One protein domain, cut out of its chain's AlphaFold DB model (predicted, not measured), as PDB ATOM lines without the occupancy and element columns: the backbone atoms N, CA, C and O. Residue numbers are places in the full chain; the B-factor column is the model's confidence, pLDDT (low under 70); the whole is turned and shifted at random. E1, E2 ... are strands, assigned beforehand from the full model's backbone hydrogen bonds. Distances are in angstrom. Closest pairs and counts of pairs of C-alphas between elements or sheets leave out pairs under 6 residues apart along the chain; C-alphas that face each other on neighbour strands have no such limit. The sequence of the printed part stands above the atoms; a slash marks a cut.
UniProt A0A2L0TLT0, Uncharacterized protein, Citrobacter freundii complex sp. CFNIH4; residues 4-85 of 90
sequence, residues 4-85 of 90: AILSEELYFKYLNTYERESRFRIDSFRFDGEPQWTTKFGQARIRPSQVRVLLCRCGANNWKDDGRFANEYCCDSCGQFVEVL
ATOM      1  N   ALA A   4      29.475 -17.038 -46.622       89.06
ATOM      2  CA  ALA A   4      29.777 -16.501 -45.306       89.06
ATOM      3  C   ALA A   4      31.027 -17.184 -44.733       89.06
ATOM      4  O   ALA A   4      31.160 -18.405 -44.797       89.06
ATOM      5  N   ILE A   5      31.903 -16.395 -44.120       92.69
ATOM      6  CA  ILE A   5      33.106 -16.868 -43.433       92.69
ATOM      7  C   ILE A   5      32.886 -16.841 -41.920       92.69
ATOM      8  O   ILE A   5      32.090 -16.046 -41.415       92.69
ATOM      9  N   LEU A   6      33.586 -17.706 -41.186       94.31
ATOM     10  CA  LEU A   6      33.667 -17.625 -39.728       94.31
ATOM     11  C   LEU A   6      34.801 -16.674 -39.347       94.31
ATOM     12  O   LEU A   6      35.915 -16.823 -39.839       94.31
ATOM     13  N   SER A   7      34.517 -15.712 -38.473       93.88
ATOM     14  CA  SER A   7      35.511 -14.768 -37.971       93.88
ATOM     15  C   SER A   7      35.489 -14.694 -36.449       93.88
ATOM     16  O   SER A   7      34.435 -14.519 -35.825       93.88
ATOM     17  N   GLU A   8      36.678 -14.804 -35.867       95.25
ATOM     18  CA  GLU A   8      36.966 -14.552 -34.450       95.25
ATOM     19  C   GLU A   8      37.413 -13.112 -34.200       95.25
ATOM     20  O   GLU A   8      37.535 -12.685 -33.056       95.25
ATOM     21  N   GLU A   9      37.648 -12.357 -35.269       95.75
ATOM     22  CA  GLU A   9      38.205 -11.019 -35.195       95.75
ATOM     23  C   GLU A   9      37.146 -10.027 -34.730       95.75
ATOM     24  O   GLU A   9      35.984 -10.065 -35.151       95.75
ATOM     25  N   LEU A  10      37.571  -9.107 -33.871       97.62
ATOM     26  CA  LEU A  10      36.763  -7.997 -33.408       97.62
ATOM     27  C   LEU A  10      37.511  -6.702 -33.716       97.62
ATOM     28  O   LEU A  10      38.718  -6.591 -33.502       97.62
ATOM     29  N   TYR A  11      36.788  -5.733 -34.260       97.81
ATOM     30  CA  TYR A  11      37.308  -4.409 -34.559       97.81
ATOM     31  C   TYR A  11      36.714  -3.389 -33.594       97.81
ATOM     32  O   TYR A  11      35.591  -3.536 -33.108       97.81
ATOM     33  N   PHE A  12      37.448  -2.316 -33.357       98.25
ATOM     34  CA  PHE A  12      36.959  -1.151 -32.645       98.25
ATOM     35  C   PHE A  12      36.820   0.004 -33.619       98.25
ATOM     36  O   PHE A  12      37.738   0.268 -34.393       98.25
ATOM     37  N   LYS A  13      35.651   0.647 -33.615       98.06
ATOM     38  CA  LYS A  13      35.344   1.834 -34.411       98.06
ATOM     39  C   LYS A  13      34.984   2.955 -33.446       98.06
ATOM     40  O   LYS A  13      34.106   2.770 -32.608       98.06
ATOM     41  N   TYR A  14      35.612   4.106 -33.618       98.31
ATOM     42  CA  TYR A  14      35.390   5.282 -32.784       98.31
ATOM     43  C   TYR A  14      35.611   6.564 -33.589       98.31
ATOM     44  O   TYR A  14      36.196   6.532 -34.675       98.31
ATOM     45  N   LEU A  15      35.133   7.690 -33.064       98.25
ATOM     46  CA  LEU A  15      35.554   9.017 -33.503       98.25
ATOM     47  C   LEU A  15      36.741   9.458 -32.649       98.25
ATOM     48  O   LEU A  15      36.645   9.460 -31.424       98.25
ATOM     49  N   ASN A  16      37.848   9.818 -33.292       95.88
ATOM     50  CA  ASN A  16      38.999  10.368 -32.584       95.88
ATOM     51  C   ASN A  16      38.734  11.806 -32.099       95.88
ATOM     52  O   ASN A  16      37.696  12.395 -32.403       95.88
ATOM     53  N   THR A  17      39.706  12.398 -31.408       94.88
ATOM     54  CA  THR A  17      39.634  13.774 -30.879       94.88
ATOM     55  C   THR A  17      39.412  14.867 -31.938       94.88
ATOM     56  O   THR A  17      39.083  15.997 -31.591       94.88
ATOM     57  N   TYR A  18      39.546  14.548 -33.230       95.75
ATOM     58  CA  TYR A  18      39.240  15.435 -34.362       95.75
ATOM     59  C   TYR A  18      37.905  15.101 -35.047       95.75
ATOM     60  O   TYR A  18      37.696  15.489 -36.197       95.75
ATOM     61  N   GLU A  19      37.044  14.321 -34.392       95.31
ATOM     62  CA  GLU A  19      35.767  13.816 -34.913       95.31
ATOM     63  C   GLU A  19      35.898  12.983 -36.200       95.31
ATOM     64  O   GLU A  19      34.950  12.837 -36.976       95.31
ATOM     65  N   ARG A  20      37.076  12.395 -36.445       97.25
ATOM     66  CA  ARG A  20      37.298  11.516 -37.598       97.25
ATOM     67  C   ARG A  20      37.127  10.066 -37.193       97.25
ATOM     68  O   ARG A  20      37.691   9.617 -36.194       97.25
ATOM     69  N   GLU A  21      36.403   9.314 -38.015       97.75
ATOM     70  CA  GLU A  21      36.274   7.872 -37.829       97.75
ATOM     71  C   GLU A  21      37.641   7.190 -37.930       97.75
ATOM     72  O   GLU A  21      38.413   7.423 -38.861       97.75
ATOM     73  N   SER A  22      37.930   6.339 -36.955       96.69
ATOM     74  CA  SER A  22      39.118   5.499 -36.890       96.69
ATOM     75  C   SER A  22      38.692   4.070 -36.569       96.69
ATOM     76  O   SER A  22      37.692   3.844 -35.878       96.69
ATOM     77  N   ARG A  23      39.419   3.091 -37.117       96.75
ATOM     78  CA  ARG A  23      39.103   1.673 -36.935       96.75
ATOM     79  C   ARG A  23      40.356   0.813 -36.897       96.75
ATOM     80  O   ARG A  23      41.184   0.913 -37.797       96.75
ATOM     81  N   PHE A  24      40.435  -0.085 -35.922       96.56
ATOM     82  CA  PHE A  24      41.526  -1.053 -35.793       96.56
ATOM     83  C   PHE A  24      41.024  -2.401 -35.258       96.56
ATOM     84  O   PHE A  24      39.951  -2.478 -34.660       96.56
ATOM     85  N   ARG A  25      41.778  -3.475 -35.510       97.44
ATOM     86  CA  ARG A  25      41.536  -4.801 -34.919       97.44
ATOM     87  C   ARG A  25      41.984  -4.789 -33.460       97.44
ATOM     88  O   ARG A  25      43.016  -4.195 -33.163       97.44
ATOM     89  N   ILE A  26      41.244  -5.439 -32.566       97.50
ATOM     90  CA  ILE A  26      41.548  -5.436 -31.129       97.50
ATOM     91  C   ILE A  26      42.074  -6.783 -30.647       97.50
ATOM     92  O   ILE A  26      41.620  -7.828 -31.110       97.50
ATOM     93  N   ASP A  27      42.985  -6.736 -29.677       97.69
ATOM     94  CA  ASP A  27      43.443  -7.903 -28.916       97.69
ATOM     95  C   ASP A  27      42.586  -8.142 -27.680       97.69
ATOM     96  O   ASP A  27      42.289  -9.279 -27.314       97.69
ATOM     97  N   SER A  28      42.195  -7.060 -27.011       97.81
ATOM     98  CA  SER A  28      41.388  -7.148 -25.803       97.81
ATOM     99  C   SER A  28      40.679  -5.842 -25.488       97.81
ATOM    100  O   SER A  28      41.069  -4.773 -25.959       97.81
ATOM    101  N   PHE A  29      39.625  -5.939 -24.687       98.19
ATOM    102  CA  PHE A  29      38.935  -4.781 -24.132       98.19
ATOM    103  C   PHE A  29      38.479  -5.051 -22.700       98.19
ATOM    104  O   PHE A  29      38.383  -6.208 -22.274       98.19
ATOM    105  N   ARG A  30      38.155  -3.985 -21.975       97.81
ATOM    106  CA  ARG A  30      37.577  -4.042 -20.634       97.81
ATOM    107  C   ARG A  30      36.647  -2.856 -20.435       97.81
ATOM    108  O   ARG A  30      37.064  -1.720 -20.644       97.81
ATOM    109  N   PHE A  31      35.392  -3.107 -20.071       97.56
ATOM    110  CA  PHE A  31      34.503  -2.005 -19.709       97.56
ATOM    111  C   PHE A  31      34.875  -1.464 -18.331       97.56
ATOM    112  O   PHE A  31      35.347  -2.211 -17.474       97.56
ATOM    113  N   ASP A  32      34.645  -0.172 -18.113       94.56
ATOM    114  CA  ASP A  32      34.841   0.427 -16.795       94.56
ATOM    115  C   ASP A  32      34.060  -0.340 -15.709       94.56
ATOM    116  O   ASP A  32      32.927  -0.786 -15.920       94.56
ATOM    117  N   GLY A  33      34.709  -0.546 -14.564       91.94
ATOM    118  CA  GLY A  33      34.230  -1.388 -13.467       91.94
ATOM    119  C   GLY A  33      34.445  -2.900 -13.636       91.94
ATOM    120  O   GLY A  33      34.285  -3.638 -12.661       91.94
ATOM    121  N   GLU A  34      34.842  -3.399 -14.813       94.00
ATOM    122  CA  GLU A  34      35.187  -4.815 -14.990       94.00
ATOM    123  C   GLU A  34      36.651  -5.067 -14.578       94.00
ATOM    124  O   GLU A  34      37.551  -4.354 -15.014       94.00
ATOM    125  N   PRO A  35      36.948  -6.091 -13.755       92.75
ATOM    126  CA  PRO A  35      38.322  -6.349 -13.319       92.75
ATOM    127  C   PRO A  35      39.171  -7.056 -14.385       92.75
ATOM    128  O   PRO A  35      40.398  -6.961 -14.361       92.75
ATOM    129  N   GLN A  36      38.540  -7.779 -15.312       96.12
ATOM    130  CA  GLN A  36      39.208  -8.677 -16.252       96.12
ATOM    131  C   GLN A  36      39.093  -8.187 -17.693       96.12
ATOM    132  O   GLN A  36      38.049  -7.706 -18.118       96.12
ATOM    133  N   TRP A  37      40.166  -8.381 -18.456       97.88
ATOM    134  CA  TRP A  37      40.178  -8.152 -19.895       97.88
ATOM    135  C   TRP A  37      39.461  -9.282 -20.634       97.88
ATOM    136  O   TRP A  37      39.738 -10.462 -20.412       97.88
ATOM    137  N   THR A  38      38.589  -8.920 -21.572       97.69
ATOM    138  CA  THR A  38      38.027  -9.861 -22.541       97.69
ATOM    139  C   THR A  38      39.016 -10.047 -23.686       97.69
ATOM    140  O   THR A  38      39.298  -9.103 -24.416       97.69
ATOM    141  N   THR A  39      39.518 -11.271 -23.855       96.94
ATOM    142  CA  THR A  39      40.520 -11.648 -24.879       96.94
ATOM    143  C   THR A  39      40.001 -12.675 -25.890       96.94
ATOM    144  O   THR A  39      40.686 -13.025 -26.844       96.94
ATOM    145  N   LYS A  40      38.787 -13.204 -25.680       95.56
ATOM    146  CA  LYS A  40      38.147 -14.199 -26.552       95.56
ATOM    147  C   LYS A  40      36.772 -13.700 -26.971       95.56
ATOM    148  O   LYS A  40      35.870 -13.610 -26.146       95.56
ATOM    149  N   PHE A  41      36.602 -13.408 -28.259       94.88
ATOM    150  CA  PHE A  41      35.385 -12.774 -28.787       94.88
ATOM    151  C   PHE A  41      34.359 -13.769 -29.350       94.88
ATOM    152  O   PHE A  41      33.297 -13.360 -29.826       94.88
ATOM    153  N   GLY A  42      34.670 -15.069 -29.325       93.69
ATOM    154  CA  GLY A  42      33.877 -16.116 -29.973       93.69
ATOM    155  C   GLY A  42      33.907 -16.027 -31.501       93.69
ATOM    156  O   GLY A  42      34.487 -15.104 -32.069       93.69
ATOM    157  N   GLN A  43      33.258 -16.975 -32.174       94.69
ATOM    158  CA  GLN A  43      33.126 -17.007 -33.633       94.69
ATOM    159  C   GLN A  43      31.771 -16.449 -34.072       94.69
ATOM    160  O   GLN A  43      30.744 -16.762 -33.472       94.69
ATOM    161  N   ALA A  44      31.746 -15.680 -35.162       93.38
ATOM    162  CA  ALA A  44      30.500 -15.326 -35.840       93.38
ATOM    163  C   ALA A  44      30.621 -15.482 -37.359       93.38
ATOM    164  O   ALA A  44      31.691 -15.280 -37.935       93.38
ATOM    165  N   ARG A  45      29.503 -15.825 -38.011       94.81
ATOM    166  CA  ARG A  45      29.407 -15.846 -39.475       94.81
ATOM    167  C   ARG A  45      29.237 -14.426 -40.002       94.81
ATOM    168  O   ARG A  45      28.285 -13.746 -39.626       94.81
ATOM    169  N   ILE A  46      30.120 -14.009 -40.900       94.62
ATOM    170  CA  ILE A  46      30.090 -12.698 -41.556       94.62
ATOM    171  C   ILE A  46      30.209 -12.857 -43.071       94.62
ATOM    172  O   ILE A  46      30.762 -13.840 -43.564       94.62
ATOM    173  N   ARG A  47      29.698 -11.889 -43.836       93.75
ATOM    174  CA  ARG A  47      30.029 -11.807 -45.267       93.75
ATOM    175  C   ARG A  47      31.473 -11.316 -45.424       93.75
ATOM    176  O   ARG A  47      31.902 -10.518 -44.595       93.75
ATOM    177  N   PRO A  48      32.193 -11.677 -46.501       88.44
ATOM    178  CA  PRO A  48      33.592 -11.266 -46.667       88.44
ATOM    179  C   PRO A  48      33.854  -9.752 -46.639       88.44
ATOM    180  O   PRO A  48      34.954  -9.330 -46.318       88.44
ATOM    181  N   SER A  49      32.859  -8.920 -46.956       90.12
ATOM    182  CA  SER A  49      32.976  -7.455 -46.899       90.12
ATOM    183  C   SER A  49      32.612  -6.848 -45.537       90.12
ATOM    184  O   SER A  49      32.592  -5.627 -45.399       90.12
ATOM    185  N   GLN A  50      32.219  -7.666 -44.560       92.62
ATOM    186  CA  GLN A  50      31.793  -7.222 -43.235       92.62
ATOM    187  C   GLN A  50      32.905  -7.439 -42.214       92.62
ATOM    188  O   GLN A  50      33.772  -8.284 -42.386       92.62
ATOM    189  N   VAL A  51      32.834  -6.687 -41.121       94.25
ATOM    190  CA  VAL A  51      33.648  -6.898 -39.924       94.25
ATOM    191  C   VAL A  51      32.741  -6.864 -38.704       94.25
ATOM    192  O   VAL A  51      31.686  -6.223 -38.720       94.25
ATOM    193  N   ARG A  52      33.151  -7.548 -37.640       96.19
ATOM    194  CA  ARG A  52      32.494  -7.456 -36.336       96.19
ATOM    195  C   ARG A  52      33.072  -6.267 -35.589       96.19
ATOM    196  O   ARG A  52      34.279  -6.047 -35.641       96.19
ATOM    197  N   VAL A  53      32.227  -5.529 -34.880       97.50
ATOM    198  CA  VAL A  53      32.645  -4.363 -34.095       97.50
ATOM    199  C   VAL A  53      32.239  -4.504 -32.635       97.50
ATOM    200  O   VAL A  53      31.204  -5.102 -32.337       97.50
ATOM    201  N   LEU A  54      33.053  -3.964 -31.733       98.00
ATOM    202  CA  LEU A  54      32.726  -3.879 -30.314       98.00
ATOM    203  C   LEU A  54      31.630  -2.828 -30.093       98.00
ATOM    204  O   LEU A  54      31.845  -1.635 -30.295       98.00
ATOM    205  N   LEU A  55      30.456  -3.279 -29.660       98.00
ATOM    206  CA  LEU A  55      29.355  -2.408 -29.256       98.00
ATOM    207  C   LEU A  55      29.462  -2.057 -27.774       98.00
ATOM    208  O   LEU A  55      29.979  -2.835 -26.970       98.00
ATOM    209  N   CYS A  56      28.903  -0.911 -27.401       98.12
ATOM    210  CA  CYS A  56      28.635  -0.612 -26.004       98.12
ATOM    211  C   CYS A  56      27.602  -1.592 -25.433       98.12
ATOM    212  O   CYS A  56      26.779  -2.151 -26.162       98.12
ATOM    213  N   ARG A  57      27.591  -1.760 -24.107       95.88
ATOM    214  CA  ARG A  57      26.571  -2.540 -23.389       95.88
ATOM    215  C   ARG A  57      25.150  -2.030 -23.640       95.88
ATOM    216  O   ARG A  57      24.220  -2.827 -23.633       95.88
ATOM    217  N   CYS A  58      24.985  -0.737 -23.922       97.56
ATOM    218  CA  CYS A  58      23.700  -0.157 -24.321       97.56
ATOM    219  C   CYS A  58      23.291  -0.491 -25.773       97.56
ATOM    220  O   CYS A  58      22.213  -0.102 -26.211       97.56
ATOM    221  N   GLY A  59      24.143  -1.191 -26.531       97.88
ATOM    222  CA  GLY A  59      23.930  -1.564 -27.932       97.88
ATOM    223  C   GLY A  59      24.444  -0.546 -28.954       97.88
ATOM    224  O   GLY A  59      24.458  -0.842 -30.148       97.88
ATOM    225  N   ALA A  60      24.886   0.637 -28.519       97.88
ATOM    226  CA  ALA A  60      25.365   1.680 -29.419       97.88
ATOM    227  C   ALA A  60      26.780   1.416 -29.970       97.88
ATOM    228  O   ALA A  60      27.580   0.689 -29.382       97.88
ATOM    229  N   ASN A  61      27.090   2.064 -31.098       97.06
ATOM    230  CA  ASN A  61      28.392   2.028 -31.776       97.06
ATOM    231  C   ASN A  61      28.922   3.446 -32.068       97.06
ATOM    232  O   ASN A  61      29.362   3.747 -33.178       97.06
ATOM    233  N   ASN A  62      28.780   4.350 -31.101       97.44
ATOM    234  CA  ASN A  62      29.219   5.744 -31.183       97.44
ATOM    235  C   ASN A  62      30.280   6.043 -30.117       97.44
ATOM    236  O   ASN A  62      30.127   6.943 -29.295       97.44
ATOM    237  N   TRP A  63      31.344   5.241 -30.112       98.38
ATOM    238  CA  TRP A  63      32.510   5.469 -29.265       98.38
ATOM    239  C   TRP A  63      33.242   6.755 -29.661       98.38
ATOM    240  O   TRP A  63      33.399   7.039 -30.853       98.38
ATOM    241  N   LYS A  64      33.717   7.501 -28.665       98.06
ATOM    242  CA  LYS A  64      34.522   8.714 -28.816       98.06
ATOM    243  C   LYS A  64      35.799   8.617 -27.994       98.06
ATOM    244  O   LYS A  64      35.779   8.127 -26.869       98.06
ATOM    245  N   ASP A  65      36.884   9.108 -28.568       97.38
ATOM    246  CA  ASP A  65      38.118   9.429 -27.857       97.38
ATOM    247  C   ASP A  65      38.008  10.868 -27.343       97.38
ATOM    248  O   ASP A  65      37.919  11.809 -28.137       97.38
ATOM    249  N   ASP A  66      37.952  11.032 -26.024       92.06
ATOM    250  CA  ASP A  66      37.915  12.344 -25.371       92.06
ATOM    251  C   ASP A  66      39.323  12.887 -25.056       92.06
ATOM    252  O   ASP A  66      39.461  13.994 -24.533       92.06
ATOM    253  N   GLY A  67      40.375  12.132 -25.399       90.50
ATOM    254  CA  GLY A  67      41.770  12.487 -25.176       90.50
ATOM    255  C   GLY A  67      42.213  12.432 -23.714       90.50
ATOM    256  O   GLY A  67      43.315  12.893 -23.410       90.50
ATOM    257  N   ARG A  68      41.387  11.905 -22.798       87.31
ATOM    258  CA  ARG A  68      41.690  11.886 -21.362       87.31
ATOM    259  C   ARG A  68      42.767  10.867 -21.011       87.31
ATOM    260  O   ARG A  68      43.716  11.202 -20.299       87.31
ATOM    261  N   PHE A  69      42.621   9.638 -21.501       91.62
ATOM    262  CA  PHE A  69      43.546   8.537 -21.249       91.62
ATOM    263  C   PHE A  69      43.806   7.734 -22.522       91.62
ATOM    264  O   PHE A  69      42.929   7.542 -23.359       91.62
ATOM    265  N   ALA A  70      45.039   7.245 -22.669       91.19
ATOM    266  CA  ALA A  70      45.391   6.393 -23.797       91.19
ATOM    267  C   ALA A  70      44.549   5.111 -23.775       91.19
ATOM    268  O   ALA A  70      44.418   4.483 -22.727       91.19
ATOM    269  N   ASN A  71      44.055   4.703 -24.946       94.69
ATOM    270  CA  ASN A  71      43.240   3.500 -25.142       94.69
ATOM    271  C   ASN A  71      41.874   3.502 -24.437       94.69
ATOM    272  O   ASN A  71      41.213   2.465 -24.455       94.69
ATOM    273  N   GLU A  72      41.442   4.616 -23.848       97.06
ATOM    274  CA  GLU A  72      40.137   4.747 -23.204       97.06
ATOM    275  C   GLU A  72      39.163   5.506 -24.115       97.06
ATOM    276  O   GLU A  72      39.523   6.500 -24.743       97.06
ATOM    277  N   TYR A  73      37.924   5.025 -24.201       98.19
ATOM    278  CA  TYR A  73      36.903   5.592 -25.075       98.19
ATOM    279  C   TYR A  73      35.546   5.650 -24.376       98.19
ATOM    280  O   TYR A  73      35.142   4.707 -23.693       98.19
ATOM    281  N   CYS A  74      34.806   6.734 -24.599       98.00
ATOM    282  CA  CYS A  74      33.492   6.979 -24.014       98.00
ATOM    283  C   CYS A  74      32.376   6.680 -25.022       98.00
ATOM    284  O   CYS A  74      32.449   7.064 -26.192       98.00
ATOM    285  N   CYS A  75      31.314   5.999 -24.596       98.12
ATOM    286  CA  CYS A  75      30.115   5.834 -25.410       98.12
ATOM    287  C   CYS A  75      29.279   7.117 -25.386       98.12
ATOM    288  O   CYS A  75      28.697   7.462 -24.359       98.12
ATOM    289  N   ASP A  76      29.108   7.755 -26.542       97.38
ATOM    290  CA  ASP A  76      28.350   9.007 -26.680       97.38
ATOM    291  C   ASP A  76      26.835   8.842 -26.433       97.38
ATOM    292  O   ASP A  76      26.110   9.823 -26.312       97.38
ATOM    293  N   SER A  77      26.334   7.602 -26.328       97.69
ATOM    294  CA  SER A  77      24.926   7.332 -25.995       97.69
ATOM    295  C   SER A  77      24.644   7.227 -24.495       97.69
ATOM    296  O   SER A  77      23.570   7.629 -24.056       97.69
ATOM    297  N   CYS A  78      25.543   6.624 -23.710       97.75
ATOM    298  CA  CYS A  78      25.264   6.311 -22.299       97.75
ATOM    299  C   CYS A  78      26.399   6.659 -21.329       97.75
ATOM    300  O   CYS A  78      26.284   6.359 -20.145       97.75
ATOM    301  N   GLY A  79      27.498   7.246 -21.811       96.81
ATOM    302  CA  GLY A  79      28.631   7.669 -20.985       96.81
ATOM    303  C   GLY A  79      29.505   6.534 -20.442       96.81
ATOM    304  O   GLY A  79      30.425   6.799 -19.677       96.81
ATOM    305  N   GLN A  80      29.240   5.276 -20.810       97.25
ATOM    306  CA  GLN A  80      30.062   4.136 -20.398       97.25
ATOM    307  C   GLN A  80      31.451   4.237 -21.029       97.25
ATOM    308  O   GLN A  80      31.554   4.460 -22.235       97.25
ATOM    309  N   PHE A  81      32.491   3.981 -20.240       97.62
ATOM    310  CA  PHE A  81      33.867   3.913 -20.721       97.62
ATOM    311  C   PHE A  81      34.305   2.474 -21.022       97.62
ATOM    312  O   PHE A  81      33.795   1.509 -20.432       97.62
ATOM    313  N   VAL A  82      35.243   2.343 -21.960       98.19
ATOM    314  CA  VAL A  82      35.922   1.095 -22.318       98.19
ATOM    315  C   VAL A  82      37.403   1.355 -22.578       98.19
ATOM    316  O   VAL A  82      37.754   2.299 -23.281       98.19
ATOM    317  N   GLU A  83      38.263   0.490 -22.051       97.94
ATOM    318  CA  GLU A  83      39.672   0.419 -22.431       97.94
ATOM    319  C   GLU A  83      39.859  -0.637 -23.527       97.94
ATOM    320  O   GLU A  83      39.300  -1.735 -23.433       97.94
ATOM    321  N   VAL A  84      40.638  -0.334 -24.571       97.94
ATOM    322  CA  VAL A  84      40.810  -1.212 -25.741       97.94
ATOM    323  C   VAL A  84      42.275  -1.300 -26.163       97.94
ATOM    324  O   VAL A  84      42.875  -0.303 -26.552       97.94
ATOM    325  N   LEU A  85      42.837  -2.510 -26.181       97.06
ATOM    326  CA  LEU A  85      44.180  -2.751 -26.709       97.06
ATOM    327  C   LEU A  85      44.110  -3.135 -28.188       97.06
ATOM    328  O   LEU A  85      43.458  -4.113 -28.568       97.06
TER     329      LEU A  85
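Overview. This is residues 4 to 85 of the 90 residues of an uncharacterized protein of Citrobacter freundii complex sp. CFNIH4 (UniProt A0A2L0TLT0). With little regular structure, the domain is a curled four-strand sheet, like part of a barrel, with the small strand pair E1 and E4 at one end of the long axis. The 82 printed residues have no named helix and six named strands, E1 to E6, holding 31 residues: all strand. The sheet's order is E2, E3, E6, E5, antiparallel. The whole is compact, radius of gyration of the C-alphas 12.8 A, spanning 38 by 30 by 21 A.

Along the chain. E1 is residues 5 to 7, from C-alpha 5 at (33.106, -16.868, -43.433). E2 is 11 to 15, 13.6 A; E3, 21 to 31, 20.7 A, bends by 105 degrees at residue 27. E4 is 44 to 46, E5 72 to 75, and E6 81 to 85, ending at C-alpha 85 (44.180, -2.751, -26.709).

Arrangement. E1 and E4 are antiparallel, N 5 to O 46 2.9 A. Hairpin E2 and E3 has N 12 to O 24 at 2.8 A; E3 and E6, N 30 to O 83 at 2.9 A; hairpin E5 and E6, N 73 to O 82 at 2.9 A.

Size, cuts and confidence. Links E3 to E4 and E4 to E5 are long. The printed part has no cut; no printed residue is under 70.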